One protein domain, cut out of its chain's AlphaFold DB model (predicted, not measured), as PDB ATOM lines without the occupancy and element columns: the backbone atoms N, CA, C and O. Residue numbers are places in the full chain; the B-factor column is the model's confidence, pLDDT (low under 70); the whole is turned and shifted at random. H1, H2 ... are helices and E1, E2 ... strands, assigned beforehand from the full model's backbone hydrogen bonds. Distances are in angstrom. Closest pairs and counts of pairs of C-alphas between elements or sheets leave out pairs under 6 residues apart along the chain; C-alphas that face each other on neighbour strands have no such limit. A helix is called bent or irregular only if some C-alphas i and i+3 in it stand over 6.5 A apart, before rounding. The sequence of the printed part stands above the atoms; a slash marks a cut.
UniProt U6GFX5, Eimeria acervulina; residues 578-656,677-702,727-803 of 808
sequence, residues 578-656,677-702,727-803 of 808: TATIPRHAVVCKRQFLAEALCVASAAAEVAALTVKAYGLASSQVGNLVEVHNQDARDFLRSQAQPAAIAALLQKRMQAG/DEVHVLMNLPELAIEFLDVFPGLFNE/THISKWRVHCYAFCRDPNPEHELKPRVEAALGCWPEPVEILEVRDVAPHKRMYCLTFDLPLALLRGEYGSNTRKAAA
ATOM      1  N   THR A 578      12.495 -39.161-126.525       79.06
ATOM      2  CA  THR A 578      12.114 -39.165-127.950       79.06
ATOM      3  C   THR A 578      12.011 -40.584-128.517       79.06
ATOM      4  O   THR A 578      11.096 -40.861-129.284       79.06
ATOM      5  N   ALA A 579      12.887 -41.506-128.101       78.38
ATOM      6  CA  ALA A 579      12.830 -42.912-128.503       78.38
ATOM      7  C   ALA A 579      11.686 -43.715-127.841       78.38
ATOM      8  O   ALA A 579      11.336 -44.780-128.343       78.38
ATOM      9  N   THR A 580      11.101 -43.224-126.739       79.56
ATOM     10  CA  THR A 580       9.958 -43.867-126.053       79.56
ATOM     11  C   THR A 580       8.578 -43.371-126.496       79.56
ATOM     12  O   THR A 580       7.583 -44.007-126.159       79.56
ATOM     13  N   ILE A 581       8.489 -42.254-127.226       79.50
ATOM     14  CA  ILE A 581       7.212 -41.665-127.660       79.50
ATOM     15  C   ILE A 581       6.791 -42.271-129.015       79.50
ATOM     16  O   ILE A 581       7.525 -42.120-129.996       79.50
ATOM     17  N   PRO A 582       5.613 -42.917-129.129       72.38
ATOM     18  CA  PRO A 582       5.118 -43.432-130.405       72.38
ATOM     19  C   PRO A 582       4.862 -42.323-131.436       72.38
ATOM     20  O   PRO A 582       4.363 -41.252-131.100       72.38
ATOM     21  N   ARG A 583       5.084 -42.598-132.731       64.50
ATOM     22  CA  ARG A 583       4.782 -41.632-133.813       64.50
ATOM     23  C   ARG A 583       3.296 -41.260-133.934       64.50
ATOM     24  O   ARG A 583       2.991 -40.270-134.592       64.50
ATOM     25  N   HIS A 584       2.375 -42.026-133.343       62.12
ATOM     26  CA  HIS A 584       0.948 -41.677-133.280       62.12
ATOM     27  C   HIS A 584       0.590 -40.764-132.090       62.12
ATOM     28  O   HIS A 584      -0.474 -40.158-132.099       62.12
ATOM     29  N   ALA A 585       1.473 -40.615-131.100       61.38
ATOM     30  CA  ALA A 585       1.143 -39.957-129.840       61.38
ATOM     31  C   ALA A 585       0.948 -38.432-129.942       61.38
ATOM     32  O   ALA A 585       1.553 -37.751-130.778       61.38
ATOM     33  N   VAL A 586       0.155 -37.892-129.013       65.19
ATOM     34  CA  VAL A 586       0.029 -36.453-128.753       65.19
ATOM     35  C   VAL A 586       0.920 -36.076-127.572       65.19
ATOM     36  O   VAL A 586       0.845 -36.674-126.501       65.19
ATOM     37  N   VAL A 587       1.786 -35.083-127.762       66.44
ATOM     38  CA  VAL A 587       2.797 -34.666-126.786       66.44
ATOM     39  C   VAL A 587       2.420 -33.313-126.188       66.44
ATOM     40  O   VAL A 587       2.455 -32.294-126.877       66.44
ATOM     41  N   CYS A 588       2.114 -33.299-124.891       59.09
ATOM     42  CA  CYS A 588       1.863 -32.100-124.092       59.09
ATOM     43  C   CYS A 588       3.124 -31.755-123.283       59.09
ATOM     44  O   CYS A 588       3.381 -32.333-122.227       59.09
ATOM     45  N   LYS A 589       3.950 -30.820-123.759       54.53
ATOM     46  CA  LYS A 589       5.215 -30.462-123.100       54.53
ATOM     47  C   LYS A 589       5.108 -29.140-122.347       54.53
ATOM     48  O   LYS A 589       4.953 -28.081-122.952       54.53
ATOM     49  N   ARG A 590       5.358 -29.184-121.037       55.41
ATOM     50  CA  ARG A 590       5.481 -28.004-120.175       55.41
ATOM     51  C   ARG A 590       6.942 -27.651-119.893       55.41
ATOM     52  O   ARG A 590       7.412 -27.843-118.779       55.41
ATOM     53  N   GLN A 591       7.646 -27.167-120.920       49.94
ATOM     54  CA  GLN A 591       8.725 -26.169-120.809       49.94
ATOM     55  C   GLN A 591       9.219 -25.792-122.224       49.94
ATOM     56  O   GLN A 591       9.872 -26.600-122.902       49.94
ATOM     57  N   PHE A 592       9.015 -24.543-122.636       42.12
ATOM     58  CA  PHE A 592       9.995 -23.817-123.441       42.12
ATOM     59  C   PHE A 592      10.297 -22.479-122.767       42.12
ATOM     60  O   PHE A 592       9.415 -21.866-122.168       42.12
ATOM     61  N   LEU A 593      11.566 -22.072-122.788       31.06
ATOM     62  CA  LEU A 593      12.055 -20.996-121.935       31.06
ATOM     63  C   LEU A 593      12.367 -19.750-122.757       31.06
ATOM     64  O   LEU A 593      13.511 -19.412-123.017       31.06
ATOM     65  N   ALA A 594      11.281 -19.131-123.197       25.97
ATOM     66  CA  ALA A 594      11.148 -17.737-123.584       25.97
ATOM     67  C   ALA A 594       9.633 -17.481-123.523       25.97
ATOM     68  O   ALA A 594       8.910 -17.953-124.393       25.97
ATOM     69  N   GLU A 595       9.170 -16.854-122.437       24.20
ATOM     70  CA  GLU A 595       7.755 -16.541-122.151       24.20
ATOM     71  C   GLU A 595       6.783 -17.754-122.073       24.20
ATOM     72  O   GLU A 595       6.154 -18.131-123.051       24.20
ATOM     73  N   ALA A 596       6.664 -18.365-120.882       25.94
ATOM     74  CA  ALA A 596       5.673 -19.382-120.431       25.94
ATOM     75  C   ALA A 596       5.166 -20.481-121.402       25.94
ATOM     76  O   ALA A 596       4.100 -21.053-121.172       25.94
ATOM     77  N   LEU A 597       5.900 -20.815-122.460       28.20
ATOM     78  CA  LEU A 597       5.402 -21.672-123.535       28.20
ATOM     79  C   LEU A 597       5.171 -23.137-123.108       28.20
ATOM     80  O   LEU A 597       6.112 -23.906-122.870       28.20
ATOM     81  N   CYS A 598       3.897 -23.533-123.090       33.59
ATOM     82  CA  CYS A 598       3.440 -24.921-123.115       33.59
ATOM     83  C   CYS A 598       3.102 -25.325-124.559       33.59
ATOM     84  O   CYS A 598       2.565 -24.519-125.320       33.59
ATOM     85  N   VAL A 599       3.440 -26.559-124.943       44.84
ATOM     86  CA  VAL A 599       3.324 -27.047-126.328       44.84
ATOM     87  C   VAL A 599       2.417 -28.269-126.405       44.84
ATOM     88  O   VAL A 599       2.589 -29.199-125.617       44.84
ATOM     89  N   ALA A 600       1.504 -28.289-127.378       45.47
ATOM     90  CA  ALA A 600       0.741 -29.469-127.783       45.47
ATOM     91  C   ALA A 600       1.107 -29.857-129.225       45.47
ATOM     92  O   ALA A 600       1.227 -28.990-130.091       45.47
ATOM     93  N   SER A 601       1.311 -31.147-129.503       48.84
ATOM     94  CA  SER A 601       1.654 -31.618-130.852       48.84
ATOM     95  C   SER A 601       1.194 -33.052-131.099       48.84
ATOM     96  O   SER A 601       1.504 -33.933-130.302       48.84
ATOM     97  N   ALA A 602       0.500 -33.300-132.213       37.00
ATOM     98  CA  ALA A 602       0.216 -34.648-132.709       37.00
ATOM     99  C   ALA A 602       1.385 -35.101-133.600       37.00
ATOM    100  O   ALA A 602       1.632 -34.514-134.654       37.00
ATOM    101  N   ALA A 603       2.159 -36.085-133.135       40.84
ATOM    102  CA  ALA A 603       3.535 -36.286-133.588       40.84
ATOM    103  C   ALA A 603       3.681 -36.787-135.039       40.84
ATOM    104  O   ALA A 603       2.793 -37.404-135.602       40.84
ATOM    105  N   ALA A 604       4.873 -36.614-135.608       35.75
ATOM    106  CA  ALA A 604       5.385 -37.462-136.693       35.75
ATOM    107  C   ALA A 604       6.772 -37.992-136.293       35.75
ATOM    108  O   ALA A 604       7.025 -39.190-136.339       35.75
ATOM    109  N   GLU A 605       7.609 -37.108-135.746       36.62
ATOM    110  CA  GLU A 605       8.715 -37.434-134.840       36.62
ATOM    111  C   GLU A 605       8.925 -36.228-133.908       36.62
ATOM    112  O   GLU A 605       9.407 -35.195-134.363       36.62
ATOM    113  N   VAL A 606       8.442 -36.342-132.655       39.72
ATOM    114  CA  VAL A 606       8.451 -35.346-131.546       39.72
ATOM    115  C   VAL A 606       8.843 -33.929-131.994       39.72
ATOM    116  O   VAL A 606       9.971 -33.482-131.792       39.72
ATOM    117  N   ALA A 607       7.896 -33.266-132.666       37.84
ATOM    118  CA  ALA A 607       8.121 -32.174-133.612       37.84
ATOM    119  C   ALA A 607       9.087 -31.080-133.114       37.84
ATOM    120  O   ALA A 607       8.680 -30.157-132.411       37.84
ATOM    121  N   ALA A 608      10.363 -31.226-133.499       33.62
ATOM    122  CA  ALA A 608      11.512 -30.347-133.260       33.62
ATOM    123  C   ALA A 608      11.385 -29.393-132.052       33.62
ATOM    124  O   ALA A 608      10.819 -28.307-132.179       33.62
ATOM    125  N   LEU A 609      12.003 -29.771-130.914       37.72
ATOM    126  CA  LEU A 609      12.246 -28.924-129.728       37.72
ATOM    127  C   LEU A 609      12.386 -27.438-130.117       37.72
ATOM    128  O   LEU A 609      13.414 -27.051-130.671       37.72
ATOM    129  N   THR A 610      11.342 -26.640-129.858       38.62
ATOM    130  CA  THR A 610      10.946 -25.519-130.739       38.62
ATOM    131  C   THR A 610      11.734 -24.224-130.538       38.62
ATOM    132  O   THR A 610      11.223 -23.161-130.200       38.62
ATOM    133  N   VAL A 611      13.030 -24.345-130.781       33.94
ATOM    134  CA  VAL A 611      13.987 -23.274-131.025       33.94
ATOM    135  C   VAL A 611      13.797 -22.748-132.458       33.94
ATOM    136  O   VAL A 611      13.213 -23.430-133.304       33.94
ATOM    137  N   LYS A 612      14.366 -21.581-132.790       35.94
ATOM    138  CA  LYS A 612      14.617 -21.182-134.189       35.94
ATOM    139  C   LYS A 612      15.618 -22.140-134.859       35.94
ATOM    140  O   LYS A 612      16.805 -21.844-134.990       35.94
ATOM    141  N   ALA A 613      15.135 -23.298-135.295       35.44
ATOM    142  CA  ALA A 613      15.888 -24.242-136.109       35.44
ATOM    143  C   ALA A 613      16.036 -23.689-137.539       35.44
ATOM    144  O   ALA A 613      15.247 -24.004-138.434       35.44
ATOM    145  N   TYR A 614      17.047 -22.838-137.748       30.92
ATOM    146  CA  TYR A 614      17.467 -22.364-139.072       30.92
ATOM    147  C   TYR A 614      17.806 -23.564-139.975       30.92
ATOM    148  O   TYR A 614      18.913 -24.095-139.935       30.92
ATOM    149  N   GLY A 615      16.820 -23.996-140.764       34.28
ATOM    150  CA  GLY A 615      16.881 -25.188-141.612       34.28
ATOM    151  C   GLY A 615      15.522 -25.856-141.861       34.28
ATOM    152  O   GLY A 615      15.333 -26.432-142.926       34.28
ATOM    153  N   LEU A 616      14.553 -25.732-140.940       34.91
ATOM    154  CA  LEU A 616      13.238 -26.403-141.040       34.91
ATOM    155  C   LEU A 616      12.062 -25.489-141.436       34.91
ATOM    156  O   LEU A 616      10.905 -25.896-141.362       34.91
ATOM    157  N   ALA A 617      12.336 -24.299-141.976       33.00
ATOM    158  CA  ALA A 617      11.337 -23.398-142.576       33.00
ATOM    159  C   ALA A 617      10.769 -23.909-143.932       33.00
ATOM    160  O   ALA A 617      10.516 -23.127-144.843       33.00
ATOM    161  N   SER A 618      10.641 -25.231-144.083       36.44
ATOM    162  CA  SER A 618      10.244 -25.939-145.312       36.44
ATOM    163  C   SER A 618       9.505 -27.269-145.039       36.44
ATOM    164  O   SER A 618       9.060 -27.938-145.966       36.44
ATOM    165  N   SER A 619       9.360 -27.689-143.774       42.09
ATOM    166  CA  SER A 619       8.654 -28.930-143.414       42.09
ATOM    167  C   SER A 619       7.204 -28.672-142.993       42.09
ATOM    168  O   SER A 619       6.957 -27.779-142.185       42.09
ATOM    169  N   GLN A 620       6.273 -29.530-143.430       44.84
ATOM    170  CA  GLN A 620       4.824 -29.499-143.119       44.84
ATOM    171  C   GLN A 620       4.475 -29.577-141.611       44.84
ATOM    172  O   GLN A 620       3.321 -29.430-141.222       44.84
ATOM    173  N   VAL A 621       5.478 -29.785-140.756       48.25
ATOM    174  CA  VAL A 621       5.382 -29.978-139.301       48.25
ATOM    175  C   VAL A 621       4.917 -28.724-138.548       48.25
ATOM    176  O   VAL A 621       4.337 -28.849-137.476       48.25
ATOM    177  N   GLY A 622       5.117 -27.517-139.097       52.91
ATOM    178  CA  GLY A 622       4.741 -26.262-138.424       52.91
ATOM    179  C   GLY A 622       3.249 -26.142-138.082       52.91
ATOM    180  O   GLY A 622       2.900 -25.502-137.099       52.91
ATOM    181  N   ASN A 623       2.379 -26.826-138.832       59.59
ATOM    182  CA  ASN A 623       0.931 -26.850-138.593       59.59
ATOM    183  C   ASN A 623       0.510 -27.861-137.502       59.59
ATOM    184  O   ASN A 623      -0.676 -27.973-137.204       59.59
ATOM    185  N   LEU A 624       1.461 -28.620-136.942       62.22
ATOM    186  CA  LEU A 624       1.240 -29.696-135.965       62.22
ATOM    187  C   LEU A 624       1.858 -29.388-134.592       62.22
ATOM    188  O   LEU A 624       2.026 -30.298-133.779       62.22
ATOM    189  N   VAL A 625       2.234 -28.132-134.338       65.31
ATOM    190  CA  VAL A 625       2.838 -27.671-133.080       65.31
ATOM    191  C   VAL A 625       2.113 -26.411-132.620       65.31
ATOM    192  O   VAL A 625       2.284 -25.345-133.206       65.31
ATOM    193  N   GLU A 626       1.310 -26.529-131.564       66.62
ATOM    194  CA  GLU A 626       0.592 -25.406-130.950       66.62
ATOM    195  C   GLU A 626       1.293 -24.961-129.662       66.62
ATOM    196  O   GLU A 626       1.900 -25.765-128.953       66.62
ATOM    197  N   VAL A 627       1.311 -23.647-129.424       63.41
ATOM    198  CA  VAL A 627       2.379 -22.958-128.683       63.41
ATOM    199  C   VAL A 627       1.769 -21.842-127.819       63.41
ATOM    200  O   VAL A 627       1.357 -20.811-128.344       63.41
ATOM    201  N   HIS A 628       1.680 -22.044-126.496       58.09
ATOM    202  CA  HIS A 628       0.805 -21.258-125.608       58.09
ATOM    203  C   HIS A 628       1.554 -20.635-124.417       58.09
ATOM    204  O   HIS A 628       2.060 -21.357-123.560       58.09
ATOM    205  N   ASN A 629       1.569 -19.302-124.322       61.50
ATOM    206  CA  ASN A 629       2.191 -18.520-123.239       61.50
ATOM    207  C   ASN A 629       1.217 -18.359-122.048       61.50
ATOM    208  O   ASN A 629       0.573 -17.321-121.902       61.50
ATOM    209  N   GLN A 630       1.037 -19.412-121.241       64.56
ATOM    210  CA  GLN A 630       0.058 -19.444-120.137       64.56
ATOM    211  C   GLN A 630       0.486 -20.383-118.994       64.56
ATOM    212  O   GLN A 630       1.448 -21.138-119.142       64.56
ATOM    213  N   ASP A 631      -0.205 -20.349-117.842       72.38
ATOM    214  CA  ASP A 631       0.088 -21.313-116.771       72.38
ATOM    215  C   ASP A 631      -0.218 -22.750-117.215       72.38
ATOM    216  O   ASP A 631      -1.117 -23.013-118.012       72.38
ATOM    217  N   ALA A 632       0.541 -23.699-116.677       69.94
ATOM    218  CA  ALA A 632       0.442 -25.100-117.042       69.94
ATOM    219  C   ALA A 632      -0.859 -25.769-116.601       69.94
ATOM    220  O   ALA A 632      -1.314 -26.684-117.287       69.94
ATOM    221  N   ARG A 633      -1.454 -25.336-115.480       79.81
ATOM    222  CA  ARG A 633      -2.744 -25.871-115.037       79.81
ATOM    223  C   ARG A 633      -3.840 -25.438-116.001       79.81
ATOM    224  O   ARG A 633      -4.607 -26.273-116.468       79.81
ATOM    225  N   ASP A 634      -3.833 -24.167-116.386       79.44
ATOM    226  CA  ASP A 634      -4.763 -23.603-117.370       79.44
ATOM    227  C   ASP A 634      -4.520 -24.168-118.785       79.44
ATOM    228  O   ASP A 634      -5.468 -24.411-119.534       79.44
ATOM    229  N   PHE A 635      -3.265 -24.462-119.148       81.06
ATOM    230  CA  PHE A 635      -2.932 -25.168-120.388       81.06
ATOM    231  C   PHE A 635      -3.466 -26.597-120.404       81.06
ATOM    232  O   PHE A 635      -4.111 -26.968-121.379       81.06
ATOM    233  N   LEU A 636      -3.252 -27.400-119.358       83.12
ATOM    234  CA  LEU A 636      -3.762 -28.772-119.343       83.12
ATOM    235  C   LEU A 636      -5.299 -28.782-119.293       83.12
ATOM    236  O   LEU A 636      -5.919 -29.466-120.103       83.12
ATOM    237  N   ARG A 637      -5.926 -27.930-118.471       84.50
ATOM    238  CA  ARG A 637      -7.394 -27.777-118.416       84.50
ATOM    239  C   ARG A 637      -8.043 -27.347-119.734       84.50
ATOM    240  O   ARG A 637      -9.231 -27.599-119.897       84.50
ATOM    241  N   SER A 638      -7.311 -26.713-120.654       80.81
ATOM    242  CA  SER A 638      -7.855 -26.240-121.939       80.81
ATOM    243  C   SER A 638      -7.402 -27.061-123.153       80.81
ATOM    244  O   SER A 638      -8.221 -27.378-124.009       80.81
ATOM    245  N   GLN A 639      -6.119 -27.423-123.241       80.50
ATOM    246  CA  GLN A 639      -5.520 -28.098-124.404       80.50
ATOM    247  C   GLN A 639      -5.396 -29.616-124.230       80.50
ATOM    248  O   GLN A 639      -5.282 -30.330-125.223       80.50
ATOM    249  N   ALA A 640      -5.439 -30.125-122.993       80.50
ATOM    250  CA  ALA A 640      -5.463 -31.562-122.714       80.50
ATOM    251  C   ALA A 640      -6.889 -32.095-122.465       80.50
ATOM    252  O   ALA A 640      -7.062 -33.186-121.927       80.50
ATOM    253  N   GLN A 641      -7.926 -31.363-122.885       83.88
ATOM    254  CA  GLN A 641      -9.277 -31.922-122.954       83.88
ATOM    255  C   GLN A 641      -9.408 -32.885-124.143       83.88
ATOM    256  O   GLN A 641      -8.821 -32.617-125.198       83.88
ATOM    257  N   PRO A 642     -10.220 -33.959-124.047       82.81
ATOM    258  CA  PRO A 642     -10.391 -34.921-125.136       82.81
ATOM    259  C   PRO A 642     -10.797 -34.271-126.467       82.81
ATOM    260  O   PRO A 642     -10.274 -34.647-127.510       82.81
ATOM    261  N   ALA A 643     -11.651 -33.240-126.437       81.62
ATOM    262  CA  ALA A 643     -12.067 -32.499-127.632       81.62
ATOM    263  C   ALA A 643     -10.925 -31.686-128.284       81.62
ATOM    264  O   ALA A 643     -10.820 -31.641-129.509       81.62
ATOM    265  N   ALA A 644     -10.038 -31.080-127.487       80.88
ATOM    266  CA  ALA A 644      -8.871 -30.354-127.996       80.88
ATOM    267  C   ALA A 644      -7.841 -31.318-128.613       80.88
ATOM    268  O   ALA A 644      -7.312 -31.073-129.697       80.88
ATOM    269  N   ILE A 645      -7.627 -32.467-127.967       80.50
ATOM    270  CA  ILE A 645      -6.763 -33.542-128.470       80.50
ATOM    271  C   ILE A 645      -7.333 -34.145-129.762       80.50
ATOM    272  O   ILE A 645      -6.587 -34.336-130.723       80.50
ATOM    273  N   ALA A 646      -8.651 -34.356-129.841       80.56
ATOM    274  CA  ALA A 646      -9.320 -34.792-131.063       80.56
ATOM    275  C   ALA A 646      -9.125 -33.795-132.218       80.56
ATOM    276  O   ALA A 646      -8.802 -34.206-133.332       80.56
ATOM    277  N   ALA A 647      -9.228 -32.487-131.956       80.25
ATOM    278  CA  ALA A 647      -8.966 -31.459-132.962       80.25
ATOM    279  C   ALA A 647      -7.505 -31.474-133.461       80.25
ATOM    280  O   ALA A 647      -7.268 -31.318-134.660       80.25
ATOM    281  N   LEU A 648      -6.520 -31.714-132.586       74.94
ATOM    282  CA  LEU A 648      -5.108 -31.870-132.974       74.94
ATOM    283  C   LEU A 648      -4.872 -33.128-133.830       74.94
ATOM    284  O   LEU A 648      -4.155 -33.069-134.832       74.94
ATOM    285  N   LEU A 649      -5.505 -34.251-133.482       74.38
ATOM    286  CA  LEU A 649      -5.453 -35.490-134.265       74.38
ATOM    287  C   LEU A 649      -6.121 -35.320-135.643       74.38
ATOM    288  O   LEU A 649      -5.559 -35.729-136.658       74.38
ATOM    289  N   GLN A 650      -7.259 -34.624-135.716       76.75
ATOM    290  CA  GLN A 650      -7.910 -34.281-136.985       76.75
ATOM    291  C   GLN A 650      -7.044 -33.345-137.846       76.75
ATOM    292  O   GLN A 650      -6.880 -33.607-139.039       76.75
ATOM    293  N   LYS A 651      -6.416 -32.311-137.260       74.62
ATOM    294  CA  LYS A 651      -5.446 -31.447-137.964       74.62
ATOM    295  C   LYS A 651      -4.290 -32.258-138.550       74.62
ATOM    296  O   LYS A 651      -3.919 -32.032-139.700       74.62
ATOM    297  N   ARG A 652      -3.762 -33.246-137.817       71.44
ATOM    298  CA  ARG A 652      -2.747 -34.182-138.328       71.44
ATOM    299  C   ARG A 652      -3.250 -34.987-139.527       71.44
ATOM    300  O   ARG A 652      -2.555 -35.046-140.539       71.44
ATOM    301  N   MET A 653      -4.438 -35.586-139.436       70.81
ATOM    302  CA  MET A 653      -5.024 -36.354-140.545       70.81
ATOM    303  C   MET A 653      -5.212 -35.488-141.801       70.81
ATOM    304  O   MET A 653      -4.949 -35.951-142.910       70.81
ATOM    305  N   GLN A 654      -5.604 -34.223-141.629       69.62
ATOM    306  CA  GLN A 654      -5.781 -33.250-142.714       69.62
ATOM    307  C   GLN A 654      -4.452 -32.719-143.283       69.62
ATOM    308  O   GLN A 654      -4.370 -32.447-144.478       69.62
ATOM    309  N   ALA A 655      -3.404 -32.589-142.460       64.88
ATOM    310  CA  ALA A 655      -2.088 -32.095-142.880       64.88
ATOM    311  C   ALA A 655      -1.360 -33.037-143.857       64.88
ATOM    312  O   ALA A 655      -0.484 -32.585-144.595       64.88
ATOM    313  N   GLY A 656      -1.747 -34.318-143.876       54.19
ATOM    314  CA  GLY A 656      -1.383 -35.283-144.907       54.19
ATOM    315  C   GLY A 656       0.093 -35.682-144.908       54.19
ATOM    316  O   GLY A 656       0.928 -35.044-145.550       54.19
ATOM    317  N   ASP A 677      -4.563 -43.973-129.930       76.06
ATOM    318  CA  ASP A 677      -3.782 -42.774-129.616       76.06
ATOM    319  C   ASP A 677      -3.260 -42.751-128.166       76.06
ATOM    320  O   ASP A 677      -4.002 -43.003-127.214       76.06
ATOM    321  N   GLU A 678      -1.975 -42.435-127.986       83.75
ATOM    322  CA  GLU A 678      -1.356 -42.238-126.668       83.75
ATOM    323  C   GLU A 678      -1.121 -40.742-126.419       83.75
ATOM    324  O   GLU A 678      -0.663 -40.023-127.307       83.75
ATOM    325  N   VAL A 679      -1.375 -40.257-125.203       84.69
ATOM    326  CA  VAL A 679      -1.027 -38.894-124.774       84.69
ATOM    327  C   VAL A 679       0.177 -38.960-123.840       84.69
ATOM    328  O   VAL A 679       0.155 -39.691-122.854       84.69
ATOM    329  N   HIS A 680       1.228 -38.192-124.133       86.88
ATOM    330  CA  HIS A 680       2.438 -38.082-123.314       86.88
ATOM    331  C   HIS A 680       2.592 -36.660-122.760       86.88
ATOM    332  O   HIS A 680       2.754 -35.708-123.526       86.88
ATOM    333  N   VAL A 681       2.621 -36.506-121.435       87.19
ATOM    334  CA  VAL A 681       2.828 -35.214-120.760       87.19
ATOM    335  C   VAL A 681       4.255 -35.112-120.216       87.19
ATOM    336  O   VAL A 681       4.677 -35.938-119.414       87.19
ATOM    337  N   LEU A 682       5.021 -34.104-120.643       86.00
ATOM    338  CA  LEU A 682       6.432 -33.923-120.270       86.00
ATOM    339  C   LEU A 682       6.591 -32.708-119.350       86.00
ATOM    340  O   LEU A 682       6.445 -31.566-119.794       86.00
ATOM    341  N   MET A 683       6.953 -32.945-118.088       85.50
ATOM    342  CA  MET A 683       7.006 -31.923-117.033       85.50
ATOM    343  C   MET A 683       8.449 -31.712-116.548       85.50
ATOM    344  O   MET A 683       8.820 -32.078-115.432       85.50
ATOM    345  N   ASN A 684       9.300 -31.144-117.410       84.88
ATOM    346  CA  ASN A 684      10.730 -30.939-117.134       84.88
ATOM    347  C   ASN A 684      10.998 -29.642-116.345       84.88
ATOM    348  O   ASN A 684      11.678 -28.732-116.822       84.88
ATOM    349  N   LEU A 685      10.446 -29.576-115.129       83.31
ATOM    350  CA  LEU A 685      10.643 -28.484-114.172       83.31
ATOM    351  C   LEU A 685      10.989 -29.061-112.785       83.31
ATOM    352  O   LEU A 685      10.153 -29.016-111.883       83.31
ATOM    353  N   PRO A 686      12.196 -29.626-112.579       88.31
ATOM    354  CA  PRO A 686      12.413 -30.631-111.527       88.31
ATOM    355  C   PRO A 686      12.352 -30.120-110.079       88.31
ATOM    356  O   PRO A 686      12.351 -30.916-109.146       88.31
ATOM    357  N   GLU A 687      12.304 -28.801-109.877       86.19
ATOM    358  CA  GLU A 687      12.074 -28.209-108.555       86.19
ATOM    359  C   GLU A 687      10.587 -28.253-108.157       86.19
ATOM    360  O   GLU A 687      10.303 -28.444-106.982       86.19
ATOM    361  N   LEU A 688       9.658 -28.126-109.120       85.19
ATOM    362  CA  LEU A 688       8.219 -27.929-108.862       85.19
ATOM    363  C   LEU A 688       7.296 -28.969-109.519       85.19
ATOM    364  O   LEU A 688       6.127 -29.026-109.172       85.19
ATOM    365  N   ALA A 689       7.746 -29.765-110.498       89.19
ATOM    366  CA  ALA A 689       6.834 -30.517-111.377       89.19
ATOM    367  C   ALA A 689       5.850 -31.453-110.646       89.19
ATOM    368  O   ALA A 689       4.713 -31.575-111.093       89.19
ATOM    369  N   ILE A 690       6.250 -32.041-109.512       93.31
ATOM    370  CA  ILE A 690       5.367 -32.871-108.676       93.31
ATOM    371  C   ILE A 690       4.172 -32.062-108.135       93.31
ATOM    372  O   ILE A 690       3.052 -32.560-108.133       93.31
ATOM    373  N   GLU A 691       4.372 -30.796-107.756       88.88
ATOM    374  CA  GLU A 691       3.315 -29.902-107.247       88.88
ATOM    375  C   GLU A 691       2.232 -29.608-108.294       88.88
ATOM    376  O   GLU A 691       1.143 -29.172-107.944       88.88
ATOM    377  N   PHE A 692       2.533 -29.839-109.575       88.75
ATOM    378  CA  PHE A 692       1.625 -29.643-110.704       88.75
ATOM    379  C   PHE A 692       0.975 -30.940-111.198       88.75
ATOM    380  O   PHE A 692       0.332 -30.938-112.245       88.75
ATOM    381  N   LEU A 693       1.154 -32.056-110.481       92.31
ATOM    382  CA  LEU A 693       0.363 -33.266-110.714       92.31
ATOM    383  C   LEU A 693      -1.085 -33.104-110.204       92.31
ATOM    384  O   LEU A 693      -1.976 -33.812-110.664       92.31
ATOM    385  N   ASP A 694      -1.323 -32.117-109.336       91.06
ATOM    386  CA  ASP A 694      -2.626 -31.702-108.791       91.06
ATOM    387  C   ASP A 694      -3.677 -31.299-109.840       91.06
ATOM    388  O   ASP A 694      -4.864 -31.214-109.537       91.06
ATOM    389  N   VAL A 695      -3.257 -31.065-111.084       89.81
ATOM    390  CA  VAL A 695      -4.137 -30.761-112.217       89.81
ATOM    391  C   VAL A 695      -4.804 -32.004-112.818       89.81
ATOM    392  O   VAL A 695      -5.799 -31.874-113.526       89.81
ATOM    393  N   PHE A 696      -4.258 -33.204-112.589       91.94
ATOM    394  CA  PHE A 696      -4.754 -34.431-113.218       91.94
ATOM    395  C   PHE A 696      -6.020 -35.013-112.565       91.94
ATOM    396  O   PHE A 696      -6.894 -35.452-113.317       91.94
ATOM    397  N   PRO A 697      -6.180 -35.036-111.226       92.81
ATOM    398  CA  PRO A 697      -7.418 -35.494-110.598       92.81
ATOM    399  C   PRO A 697      -8.616 -34.636-111.034       92.81
ATOM    400  O   PRO A 697      -8.698 -33.453-110.719       92.81
ATOM    401  N   GLY A 698      -9.557 -35.233-111.769       89.25
ATOM    402  CA  GLY A 698     -10.730 -34.526-112.295       89.25
ATOM    403  C   GLY A 698     -10.467 -33.586-113.477       89.25
ATOM    404  O   GLY A 698     -11.313 -32.740-113.751       89.25
ATOM    405  N   LEU A 699      -9.345 -33.726-114.198       88.62
ATOM    406  CA  LEU A 699      -9.007 -32.910-115.377       88.62
ATOM    407  C   LEU A 699     -10.140 -32.800-116.421       88.62
ATOM    408  O   LEU A 699     -10.286 -31.753-117.048       88.62
ATOM    409  N   PHE A 700     -10.939 -33.854-116.605       87.38
ATOM    410  CA  PHE A 700     -12.046 -33.909-117.573       87.38
ATOM    411  C   PHE A 700     -13.396 -33.415-117.017       87.38
ATOM    412  O   PHE A 700     -14.426 -33.586-117.667       87.38
ATOM    413  N   ASN A 701     -13.425 -32.828-115.818       84.12
ATOM    414  CA  ASN A 701     -14.664 -32.361-115.202       84.12
ATOM    415  C   ASN A 701     -15.008 -30.944-115.682       84.12
ATOM    416  O   ASN A 701     -14.456 -29.953-115.204       84.12
ATOM    417  N   GLU A 702     -15.987 -30.843-116.584       63.41
ATOM    418  CA  GLU A 702     -16.497 -29.576-117.146       63.41
ATOM    419  C   GLU A 702     -17.120 -28.623-116.098       63.41
ATOM    420  O   GLU A 702     -17.442 -27.478-116.406       63.41
ATOM    421  N   THR A 727     -12.610 -40.251-130.058       54.94
ATOM    422  CA  THR A 727     -11.176 -40.532-130.242       54.94
ATOM    423  C   THR A 727     -10.686 -41.446-129.130       54.94
ATOM    424  O   THR A 727     -10.688 -41.070-127.954       54.94
ATOM    425  N   HIS A 728     -10.305 -42.667-129.502       67.38
ATOM    426  CA  HIS A 728      -9.981 -43.737-128.569       67.38
ATOM    427  C   HIS A 728      -8.552 -43.561-128.037       67.38
ATOM    428  O   HIS A 728      -7.642 -44.331-128.357       67.38
ATOM    429  N   ILE A 729      -8.367 -42.537-127.200       77.00
ATOM    430  CA  ILE A 729      -7.131 -42.325-126.449       77.00
ATOM    431  C   ILE A 729      -6.961 -43.518-125.504       77.00
ATOM    432  O   ILE A 729      -7.677 -43.650-124.511       77.00
ATOM    433  N   SER A 730      -6.026 -44.403-125.832       80.44
ATOM    434  CA  SER A 730      -5.766 -45.624-125.069       80.44
ATOM    435  C   SER A 730      -5.027 -45.350-123.763       80.44
ATOM    436  O   SER A 730      -5.090 -46.158-122.834       80.44
ATOM    437  N   LYS A 731      -4.290 -44.233-123.705       87.00
ATOM    438  CA  LYS A 731      -3.225 -44.050-122.727       87.00
ATOM    439  C   LYS A 731      -2.919 -42.592-122.411       87.00
ATOM    440  O   LYS A 731      -2.869 -41.754-123.305       87.00
ATOM    441  N   TRP A 732      -2.627 -42.337-121.139       90.00
ATOM    442  CA  TRP A 732      -2.165 -41.058-120.608       90.00
ATOM    443  C   TRP A 732      -0.884 -41.274-119.807       90.00
ATOM    444  O   TRP A 732      -0.946 -41.657-118.645       90.00
ATOM    445  N   ARG A 733       0.279 -41.064-120.421       91.94
ATOM    446  CA  ARG A 733       1.588 -41.239-119.785       91.94
ATOM    447  C   ARG A 733       2.157 -39.897-119.336       91.94
ATOM    448  O   ARG A 733       2.189 -38.944-120.110       91.94
ATOM    449  N   VAL A 734       2.664 -39.824-118.113       92.88
ATOM    450  CA  VAL A 734       3.356 -38.648-117.571       92.88
ATOM    451  C   VAL A 734       4.839 -38.962-117.417       92.88
ATOM    452  O   VAL A 734       5.204 -40.011-116.901       92.88
ATOM    453  N   HIS A 735       5.686 -38.023-117.834       93.25
ATOM    454  CA  HIS A 735       7.122 -37.989-117.571       93.25
ATOM    455  C   HIS A 735       7.409 -36.789-116.654       93.25
ATOM    456  O   HIS A 735       7.645 -35.661-117.113       93.25
ATOM    457  N   CYS A 736       7.316 -37.020-115.343       94.31
ATOM    458  CA  CYS A 736       7.497 -36.010-114.308       94.31
ATOM    459  C   CYS A 736       8.945 -36.009-113.822       94.31
ATOM    460  O   CYS A 736       9.421 -36.989-113.257       94.31
ATOM    461  N   TYR A 737       9.654 -34.897-114.001       94.38
ATOM    462  CA  TYR A 737      11.021 -34.776-113.504       94.38
ATOM    463  C   TYR A 737      11.030 -34.227-112.085       94.38
ATOM    464  O   TYR A 737      10.273 -33.314-111.774       94.38
ATOM    465  N   ALA A 738      11.925 -34.721-111.239       95.75
ATOM    466  CA  ALA A 738      12.038 -34.267-109.861       95.75
ATOM    467  C   ALA A 738      13.495 -34.207-109.405       95.75
ATOM    468  O   ALA A 738      14.336 -34.986-109.852       95.75
ATOM    469  N   PHE A 739      13.790 -33.300-108.480       96.00
ATOM    470  CA  PHE A 739      14.989 -33.394-107.664       96.00
ATOM    471  C   PHE A 739      14.725 -34.201-106.392       96.00
ATOM    472  O   PHE A 739      13.674 -34.039-105.770       96.00
ATOM    473  N   CYS A 740      15.717 -35.009-106.013       96.50
ATOM    474  CA  CYS A 740      15.752 -35.811-104.791       96.50
ATOM    475  C   CYS A 740      17.131 -35.685-104.123       96.50
ATOM    476  O   CYS A 740      18.142 -35.467-104.806       96.50
ATOM    477  N   ARG A 741      17.171 -35.813-102.797       95.38
ATOM    478  CA  ARG A 741      18.379 -35.855-101.959       95.38
ATOM    479  C   ARG A 741      18.527 -37.174-101.202       95.38
ATOM    480  O   ARG A 741      19.658 -37.555-100.905       95.38
ATOM    481  N   ASP A 742      17.424 -37.864-100.903       94.19
ATOM    482  CA  ASP A 742      17.472 -39.200-100.296       94.19
ATOM    483  C   ASP A 742      18.171 -40.211-101.240       94.19
ATOM    484  O   ASP A 742      17.913 -40.188-102.450       94.19
ATOM    485  N   PRO A 743      19.060 -41.092-100.733       91.06
ATOM    486  CA  PRO A 743      19.645 -42.182-101.515       91.06
ATOM    487  C   PRO A 743      18.632 -43.202-102.059       91.06
ATOM    488  O   PRO A 743      18.933 -43.850-103.061       91.06
ATOM    489  N   ASN A 744      17.463 -43.356-101.423       94.69
ATOM    490  CA  ASN A 744      16.322 -44.094-101.956       94.69
ATOM    491  C   ASN A 744      15.268 -43.103-102.490       94.69
ATOM    492  O   ASN A 744      14.522 -42.521-101.696       94.69
ATOM    493  N   PRO A 745      15.146 -42.917-103.818       94.69
ATOM    494  CA  PRO A 745      14.287 -41.877-104.375       94.69
ATOM    495  C   PRO A 745      12.800 -42.058-104.041       94.69
ATOM    496  O   PRO A 745      12.081 -41.065-103.960       94.69
ATOM    497  N   GLU A 746      12.320 -43.278-103.783       95.00
ATOM    498  CA  GLU A 746      10.924 -43.484-103.380       95.00
ATOM    499  C   GLU A 746      10.587 -42.823-102.037       95.00
ATOM    500  O   GLU A 746       9.502 -42.263-101.910       95.00
ATOM    501  N   HIS A 747      11.504 -42.808-101.060       95.75
ATOM    502  CA  HIS A 747      11.232 -42.231 -99.735       95.75
ATOM    503  C   HIS A 747      10.903 -40.731 -99.791       95.75
ATOM    504  O   HIS A 747      10.035 -40.265 -99.055       95.75
ATOM    505  N   GLU A 748      11.580 -39.973-100.659       94.81
ATOM    506  CA  GLU A 748      11.327 -38.538-100.820       94.81
ATOM    507  C   GLU A 748      10.219 -38.266-101.845       94.81
ATOM    508  O   GLU A 748       9.393 -37.373-101.648       94.81
ATOM    509  N   LEU A 749      10.194 -39.008-102.958       96.75
ATOM    510  CA  LEU A 749       9.341 -38.685-104.100       96.75
ATOM    511  C   LEU A 749       7.922 -39.254-103.972       96.75
ATOM    512  O   LEU A 749       6.982 -38.562-104.363       96.75
ATOM    513  N   LYS A 750       7.735 -40.453-103.397       96.62
ATOM    514  CA  LYS A 750       6.405 -41.080-103.282       96.62
ATOM    515  C   LYS A 750       5.428 -40.250-102.437       96.62
ATOM    516  O   LYS A 750       4.386 -39.900-102.990       96.62
ATOM    517  N   PRO A 751       5.763 -39.786-101.214       96.94
ATOM    518  CA  PRO A 751       4.844 -38.963-100.422       96.94
ATOM    519  C   PRO A 751       4.483 -37.633-101.100       96.94
ATOM    520  O   PRO A 751       3.368 -37.139-100.954       96.94
ATOM    521  N   ARG A 752       5.412 -37.050-101.874       96.56
ATOM    522  CA  ARG A 752       5.181 -35.806-102.631       96.56
ATOM    523  C   ARG A 752       4.228 -36.033-103.811       96.56
ATOM    524  O   ARG A 752       3.379 -35.186-104.069       96.56
ATOM    525  N   VAL A 753       4.356 -37.162-104.514       96.62
ATOM    526  CA  VAL A 753       3.457 -37.556-105.613       96.62
ATOM    527  C   VAL A 753       2.076 -37.939-105.083       96.62
ATOM    528  O   VAL A 753       1.080 -37.464-105.620       96.62
ATOM    529  N   GLU A 754       2.004 -38.714-103.999       95.50
ATOM    530  CA  GLU A 754       0.749 -39.080-103.328       95.50
ATOM    531  C   GLU A 754      -0.011 -37.845-102.827       95.50
ATOM    532  O   GLU A 754      -1.222 -37.760-103.014       95.50
ATOM    533  N   ALA A 755       0.688 -36.849-102.270       94.50
ATOM    534  CA  ALA A 755       0.079 -35.590-101.838       94.50
ATOM    535  C   ALA A 755      -0.481 -34.734-102.992       94.50
ATOM    536  O   ALA A 755      -1.382 -33.931-102.758       94.50
ATOM    537  N   ALA A 756       0.033 -34.891-104.219       92.88
ATOM    538  CA  ALA A 756      -0.394 -34.116-105.386       92.88
ATOM    539  C   ALA A 756      -1.448 -34.840-106.247       92.88
ATOM    540  O   ALA A 756      -2.423 -34.223-106.661       92.88
ATOM    541  N   LEU A 757      -1.293 -36.145-106.501       92.19
ATOM    542  CA  LEU A 757      -2.266 -36.956-107.253       92.19
ATOM    543  C   LEU A 757      -3.412 -37.502-106.384       92.19
ATOM    544  O   LEU A 757      -4.417 -37.961-106.922       92.19
ATOM    545  N   GLY A 758      -3.250 -37.531-105.060       90.81
ATOM    546  CA  GLY A 758      -4.122 -38.270-104.140       90.81
ATOM    547  C   GLY A 758      -3.853 -39.783-104.094       90.81
ATOM    548  O   GLY A 758      -4.485 -40.489-103.308       90.81
ATOM    549  N   CYS A 759      -2.933 -40.298-104.916       91.19
ATOM    550  CA  CYS A 759      -2.529 -41.704-104.958       91.19
ATOM    551  C   CYS A 759      -1.118 -41.881-105.548       91.19
ATOM    552  O   CYS A 759      -0.571 -40.978-106.182       91.19
ATOM    553  N   TRP A 760      -0.532 -43.067-105.364       94.12
ATOM    554  CA  TRP A 760       0.687 -43.482-106.060       94.12
ATOM    555  C   TRP A 760       0.307 -44.225-107.358       94.12
ATOM    556  O   TRP A 760      -0.419 -45.219-107.283       94.12
ATOM    557  N   PRO A 761       0.733 -43.753-108.546       91.00
ATOM    558  CA  PRO A 761       0.232 -44.249-109.829       91.00
ATOM    559  C   PRO A 761       0.996 -45.499-110.295       91.00
ATOM    560  O   PRO A 761       1.818 -45.438-111.205       91.00
ATOM    561  N   GLU A 762       0.761 -46.645-109.651       89.38
ATOM    562  CA  GLU A 762       1.450 -47.895-110.002       89.38
ATOM    563  C   GLU A 762       1.017 -48.440-111.383       89.38
ATOM    564  O   GLU A 762      -0.183 -48.509-111.661       89.38
ATOM    565  N   PRO A 763       1.958 -48.893-112.241       93.81
ATOM    566  CA  PRO A 763       3.411 -48.940-112.038       93.81
ATOM    567  C   PRO A 763       4.128 -47.610-112.352       93.81
ATOM    568  O   PRO A 763       3.821 -46.938-113.337       93.81
ATOM    569  N   VAL A 764       5.165 -47.295-111.565       95.56
ATOM    570  CA  VAL A 764       6.059 -46.141-111.777       95.56
ATOM    571  C   VAL A 764       7.471 -46.618-112.136       95.56
ATOM    572  O   VAL A 764       8.089 -47.358-111.377       95.56
ATOM    573  N   GLU A 765       8.015 -46.158-113.262       96.38
ATOM    574  CA  GLU A 765       9.450 -46.215-113.568       96.38
ATOM    575  C   GLU A 765      10.131 -44.979-112.960       96.38
ATOM    576  O   GLU A 765       9.771 -43.853-113.300       96.38
ATOM    577  N   ILE A 766      11.129 -45.160-112.089       96.56
ATOM    578  CA  ILE A 766      11.944 -44.060-111.546       96.56
ATOM    579  C   ILE A 766      13.368 -44.190-112.092       96.56
ATOM    580  O   ILE A 766      14.132 -45.048-111.655       96.56
ATOM    581  N   LEU A 767      13.731 -43.330-113.045       96.38
ATOM    582  CA  LEU A 767      15.041 -43.351-113.702       96.38
ATOM    583  C   LEU A 767      15.922 -42.185-113.236       96.38
ATOM    584  O   LEU A 767      15.491 -41.032-113.236       96.38
ATOM    585  N   GLU A 768      17.172 -42.470-112.860       96.50
ATOM    586  CA  GLU A 768      18.166 -41.443-112.522       96.50
ATOM    587  C   GLU A 768      18.694 -40.771-113.796       96.50
ATOM    588  O   GLU A 768      19.270 -41.421-114.665       96.50
ATOM    589  N   VAL A 769      18.489 -39.457-113.914       94.75
ATOM    590  CA  VAL A 769      18.851 -38.675-115.106       94.75
ATOM    591  C   VAL A 769      20.267 -38.112-114.987       94.75
ATOM    592  O   VAL A 769      21.018 -38.145-115.960       94.75
ATOM    593  N   ARG A 770      20.621 -37.543-113.821       92.94
ATOM    594  CA  ARG A 770      21.970 -37.029-113.506       92.94
ATOM    595  C   ARG A 770      22.127 -36.574-112.053       92.94
ATOM    596  O   ARG A 770      21.166 -36.116-111.432       92.94
ATOM    597  N   ASP A 771      23.374 -36.498-111.591       92.44
ATOM    598  CA  ASP A 771      23.757 -35.623-110.477       92.44
ATOM    599  C   ASP A 771      23.524 -34.137-110.818       92.44
ATOM    600  O   ASP A 771      23.700 -33.691-111.961       92.44
ATOM    601  N   VAL A 772      23.150 -33.347-109.809       88.62
ATOM    602  CA  VAL A 772      22.849 -31.906-109.921       88.62
ATOM    603  C   VAL A 772      23.780 -31.077-109.043       88.62
ATOM    604  O   VAL A 772      24.298 -30.061-109.503       88.62
ATOM    605  N   ALA A 773      23.995 -31.526-107.809       86.44
ATOM    606  CA  ALA A 773      24.936 -31.001-106.823       86.44
ATOM    607  C   ALA A 773      25.300 -32.140-105.841       86.44
ATOM    608  O   ALA A 773      24.656 -33.193-105.896       86.44
ATOM    609  N   PRO A 774      26.277 -31.977-104.927       86.31
ATOM    610  CA  PRO A 774      26.502 -32.947-103.854       86.31
ATOM    611  C   PRO A 774      25.192 -33.246-103.110       86.31
ATOM    612  O   PRO A 774      24.496 -32.324-102.686       86.31
ATOM    613  N   HIS A 775      24.833 -34.528-103.008       89.62
ATOM    614  CA  HIS A 775      23.578 -34.999-102.405       89.62
ATOM    615  C   HIS A 775      22.287 -34.379-103.000       89.62
ATOM    616  O   HIS A 775      21.271 -34.300-102.315       89.62
ATOM    617  N   LYS A 776      22.293 -33.942-104.272       94.44
ATOM    618  CA  LYS A 776      21.075 -33.597-105.034       94.44
ATOM    619  C   LYS A 776      21.159 -34.199-106.436       94.44
ATOM    620  O   LYS A 776      22.011 -33.807-107.235       94.44
ATOM    621  N   ARG A 777      20.242 -35.111-106.748       95.75
ATOM    622  CA  ARG A 777      20.094 -35.783-108.048       95.75
ATOM    623  C   ARG A 777      18.807 -35.362-108.743       95.75
ATOM    624  O   ARG A 777      17.915 -34.790-108.122       95.75
ATOM    625  N   MET A 778      18.733 -35.631-110.041       95.56
ATOM    626  CA  MET A 778      17.560 -35.437-110.887       95.56
ATOM    627  C   MET A 778      17.057 -36.800-111.353       95.56
ATOM    628  O   MET A 778      17.816 -37.553-111.961       95.56
ATOM    629  N   TYR A 779      15.783 -37.082-111.100       97.25
ATOM    630  CA  TYR A 779      15.080 -38.288-111.526       97.25
ATOM    631  C   TYR A 779      13.974 -37.938-112.528       97.25
ATOM    632  O   TYR A 779      13.473 -36.810-112.551       97.25
ATOM    633  N   CYS A 780      13.590 -38.915-113.344       96.75
ATOM    634  CA  CYS A 780      12.426 -38.886-114.219       96.75
ATOM    635  C   CYS A 780      11.489 -40.015-113.780       96.75
ATOM    636  O   CYS A 780      11.839 -41.189-113.906       96.75
ATOM    637  N   LEU A 781      10.328 -39.655-113.232       97.44
ATOM    638  CA  LEU A 781       9.250 -40.584-112.922       97.44
ATOM    639  C   LEU A 781       8.387 -40.727-114.176       97.44
ATOM    640  O   LEU A 781       7.849 -39.733-114.668       97.44
ATOM    641  N   THR A 782       8.258 -41.944-114.695       96.75
ATOM    642  CA  THR A 782       7.377 -42.268-115.820       96.75
ATOM    643  C   THR A 782       6.280 -43.213-115.352       96.75
ATOM    644  O   THR A 782       6.569 -44.291-114.841       96.75
ATOM    645  N   PHE A 783       5.026 -42.799-115.502       95.94
ATOM    646  CA  PHE A 783       3.852 -43.544-115.040       95.94
ATOM    647  C   PHE A 783       2.629 -43.228-115.901       95.94
ATOM    648  O   PHE A 783       2.610 -42.238-116.636       95.94
ATOM    649  N   ASP A 784       1.600 -44.064-115.795       94.69
ATOM    650  CA  ASP A 784       0.375 -43.952-116.580       94.69
ATOM    651  C   ASP A 784      -0.810 -43.543-115.678       94.69
ATOM    652  O   ASP A 784      -0.995 -44.086-114.591       94.69
ATOM    653  N   LEU A 785      -1.619 -42.573-116.111       92.31
ATOM    654  CA  LEU A 785      -2.776 -42.058-115.374       92.31
ATOM    655  C   LEU A 785      -4.047 -42.866-115.700       92.31
ATOM    656  O   LEU A 785      -4.436 -42.941-116.870       92.31
ATOM    657  N   PRO A 786      -4.760 -43.415-114.699       89.62
ATOM    658  CA  PRO A 786      -6.059 -44.046-114.919       89.62
ATOM    659  C   PRO A 786      -7.113 -43.038-115.403       89.62
ATOM    660  O   PRO A 786      -7.246 -41.954-114.834       89.62
ATOM    661  N   LEU A 787      -7.953 -43.421-116.373       87.12
ATOM    662  CA  LEU A 787      -9.080 -42.584-116.827       87.12
ATOM    663  C   LEU A 787     -10.035 -42.205-115.679       87.12
ATOM    664  O   LEU A 787     -10.558 -41.094-115.654       87.12
ATOM    665  N   ALA A 788     -10.204 -43.093-114.695       87.81
ATOM    666  CA  ALA A 788     -10.976 -42.841-113.479       87.81
ATOM    667  C   ALA A 788     -10.397 -41.700-112.614       87.81
ATOM    668  O   ALA A 788     -11.143 -40.962-111.972       87.81
ATOM    669  N   LEU A 789      -9.072 -41.510-112.608       90.19
ATOM    670  CA  LEU A 789      -8.433 -40.384-111.919       90.19
ATOM    671  C   LEU A 789      -8.691 -39.077-112.679       90.19
ATOM    672  O   LEU A 789      -9.123 -38.092-112.084       90.19
ATOM    673  N   LEU A 790      -8.532 -39.100-114.006       90.19
ATOM    674  CA  LEU A 790      -8.777 -37.950-114.889       90.19
ATOM    675  C   LEU A 790     -10.242 -37.471-114.878       90.19
ATOM    676  O   LEU A 790     -10.503 -36.300-115.130       90.19
ATOM    677  N   ARG A 791     -11.194 -38.341-114.526       88.44
ATOM    678  CA  ARG A 791     -12.621 -38.019-114.318       88.44
ATOM    679  C   ARG A 791     -13.001 -37.724-112.857       88.44
ATOM    680  O   ARG A 791     -14.169 -37.529-112.541       88.44
ATOM    681  N   GLY A 792     -12.044 -37.748-111.928       83.69
ATOM    682  CA  GLY A 792     -12.309 -37.524-110.499       83.69
ATOM    683  C   GLY A 792     -13.151 -38.621-109.828       83.69
ATOM    684  O   GLY A 792     -13.689 -38.412-108.742       83.69
ATOM    685  N   GLU A 793     -13.262 -39.804-110.442       80.44
ATOM    686  CA  GLU A 793     -13.946 -40.972-109.867       80.44
ATOM    687  C   GLU A 793     -13.179 -41.482-108.621       80.44
ATOM    688  O   GLU A 793     -13.789 -41.955-107.656       80.44
ATOM    689  N   TYR A 794     -11.850 -41.281-108.595       62.34
ATOM    690  CA  TYR A 794     -10.952 -41.446-107.440       62.34
ATOM    691  C   TYR A 794     -11.251 -40.428-106.311       62.34
ATOM    692  O   TYR A 794     -10.526 -39.460-106.101       62.34
ATOM    693  N   GLY A 795     -12.327 -40.658-105.554       52.78
ATOM    694  CA  GLY A 795     -12.646 -39.889-104.338       52.78
ATOM    695  C   GLY A 795     -14.128 -39.843-103.951       52.78
ATOM    696  O   GLY A 795     -14.466 -39.497-102.819       52.78
ATOM    697  N   SER A 796     -15.030 -40.231-104.856       44.12
ATOM    698  CA  SER A 796     -16.475 -40.251-104.586       44.12
ATOM    699  C   SER A 796     -16.865 -41.306-103.535       44.12
ATOM    700  O   SER A 796     -17.665 -41.029-102.638       44.12
ATOM    701  N   ASN A 797     -16.249 -42.491-103.593       39.62
ATOM    702  CA  ASN A 797     -16.552 -43.608-102.693       39.62
ATOM    703  C   ASN A 797     -16.074 -43.378-101.250       39.62
ATOM    704  O   ASN A 797     -16.799 -43.719-100.318       39.62
ATOM    705  N   THR A 798     -14.912 -42.754-101.033       38.81
ATOM    706  CA  THR A 798     -14.411 -42.466 -99.674       38.81
ATOM    707  C   THR A 798     -15.229 -41.388 -98.965       38.81
ATOM    708  O   THR A 798     -15.414 -41.474 -97.755       38.81
ATOM    709  N   ARG A 799     -15.794 -40.415 -99.698       36.94
ATOM    710  CA  ARG A 799     -16.734 -39.438 -99.119       36.94
ATOM    711  C   ARG A 799     -18.131 -40.015 -98.874       36.94
ATOM    712  O   ARG A 799     -18.753 -39.633 -97.890       36.94
ATOM    713  N   LYS A 800     -18.615 -40.955 -99.701       34.72
ATOM    714  CA  LYS A 800     -19.884 -41.662 -99.436       34.72
ATOM    715  C   LYS A 800     -19.800 -42.617 -98.241       34.72
ATOM    716  O   LYS A 800     -20.713 -42.621 -97.426       34.72
ATOM    717  N   ALA A 801     -18.701 -43.356 -98.089       36.81
ATOM    718  CA  ALA A 801     -18.501 -44.273 -96.960       36.81
ATOM    719  C   ALA A 801     -18.434 -43.569 -95.586       36.81
ATOM    720  O   ALA A 801     -18.648 -44.203 -94.560       36.81
ATOM    721  N   ALA A 802     -18.163 -42.259 -95.558       38.16
ATOM    722  CA  ALA A 802     -18.180 -41.434 -94.348       38.16
ATOM    723  C   ALA A 802     -19.540 -40.746 -94.081       38.16
ATOM    724  O   ALA A 802     -19.630 -39.916 -93.177       38.16
ATOM    725  N   ALA A 803     -20.573 -41.041 -94.880       36.06
ATOM    726  CA  ALA A 803     -21.858 -40.336 -94.876       36.06
ATOM    727  C   ALA A 803     -23.085 -41.245 -94.650       36.06
ATOM    728  O   ALA A 803     -24.215 -40.763 -94.739       36.06
TER     729      ALA A 803
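This is residues 578 to 656, 677 to 702 and 727 to 803 of the 808 residues of a protein of Eimeria acervulina (UniProt U6GFX5). One twisted sheet of seven strands makes a wall, with H2, H3, H4 and H5 over one face and no named helix over the other: two layers. The hairpin of E6 and E7 forms one edge, H1 grazes the sheet near E2, and residues 796 to 803, with H7, stick out. The printed part has 182 residues, with seven named helices and seven named strands that follow each other along the chain as E1 E2 H1 E3 H2 H3 E4 H4 E5 H5 E6 E7 H6 H7; the class is mixed, helices and strands, and the sheet, in the order E3 E2 E1 E4 E5 E7 E6, is mixed too, with parallel and antiparallel neighbours. The whole is compact, with a radius of gyration of the C-alphas of 17.3 A and spans of 55 by 47 by 28 A.

The sheet runs from edge strand E3, residues 626 to 629, through E2, 597 to 602, E1, 586 to 592, E4, 678 to 683, E5, 731 to 740, and E7, 776 to 784, to edge strand E6, 764 to 773. E1 and E4 are parallel, with N 588 and O 680 2.8 A apart, within hydrogen-bond range, as are E4 and E5, with N 681 and O 733 at 2.8 A. The other neighbours are antiparallel: E3 and E2 with N 600 and O 626 at 3.0 A, the hairpin E1 and E2 with N 589 and O 599 at 2.8 A, E5 and E7 with N 736 and O 781 at 2.8 A, and the hairpin E6 and E7 with N 780 and O 767 at 2.8 A. H2, residues 632 to 639, and H3, 642 to 655, have heights over the sheet of 9.1 A and 6.9 A; both lie over E2 and, only just, with 3 C-alphas each, over E1. On the same face, H4, residues 689 to 695, only just stands up from the sheet, rising 41 degrees. H5, residues 745 to 757, also on that face, touches H4 with residues 752 to 757 alone, the closest C-alphas being those of Asp 694 and Ala 756, 4.7 A, at a shallow tilt of 24 degrees, the same way. E5, H5 and E6 form a split strand-helix-strand unit, two strands running the same way with E7 between them, and a right-handed crossover. H1, residues 620 to 624, only grazes the sheet and touches H3, the C-alphas of Leu 624 and Arg 652 being closest at 6.5 A. H6, residues 787 to 790, and H7, 796 to 801, are not on the sheet. Every O i to N i+4 pair is within hydrogen-bond range in H2, H3 and H7; H5 has 7 of 9, H1 0 of 1 with 1 of 2 O i to N i+3 pairs, H4 0 of 3 with 2 of 4, and H6 is too short for one.

E1 begins at C-alpha 586 (0.029, -36.453, -128.753), and H7 ends at C-alpha 801 (-18.501, -44.273, -96.960). E5 is 27.4 A long, E7 25.9 A, E6 24.7 A, H3 19.8 A and H5 17.5 A. E6 bends by 59 degrees at residue 770. H1 and H5 are only just irregular, with C-alphas 620 and 623 6.53 A apart and 748 and 751 6.51 A apart.

The two C-alphas farthest apart are those of Gly 615 and Ala 803, 62.6 A. Residues 657 to 676 and 703 to 726 are not printed, and the C-alphas across these cuts are 17.2 A and 17.9 A apart. Of the links printed whole, E2 to H1 is long, 17 residues. The mean pLDDT of the printed part is 73.6; residues 583 to 630 and 794 to 803 are among those under 70.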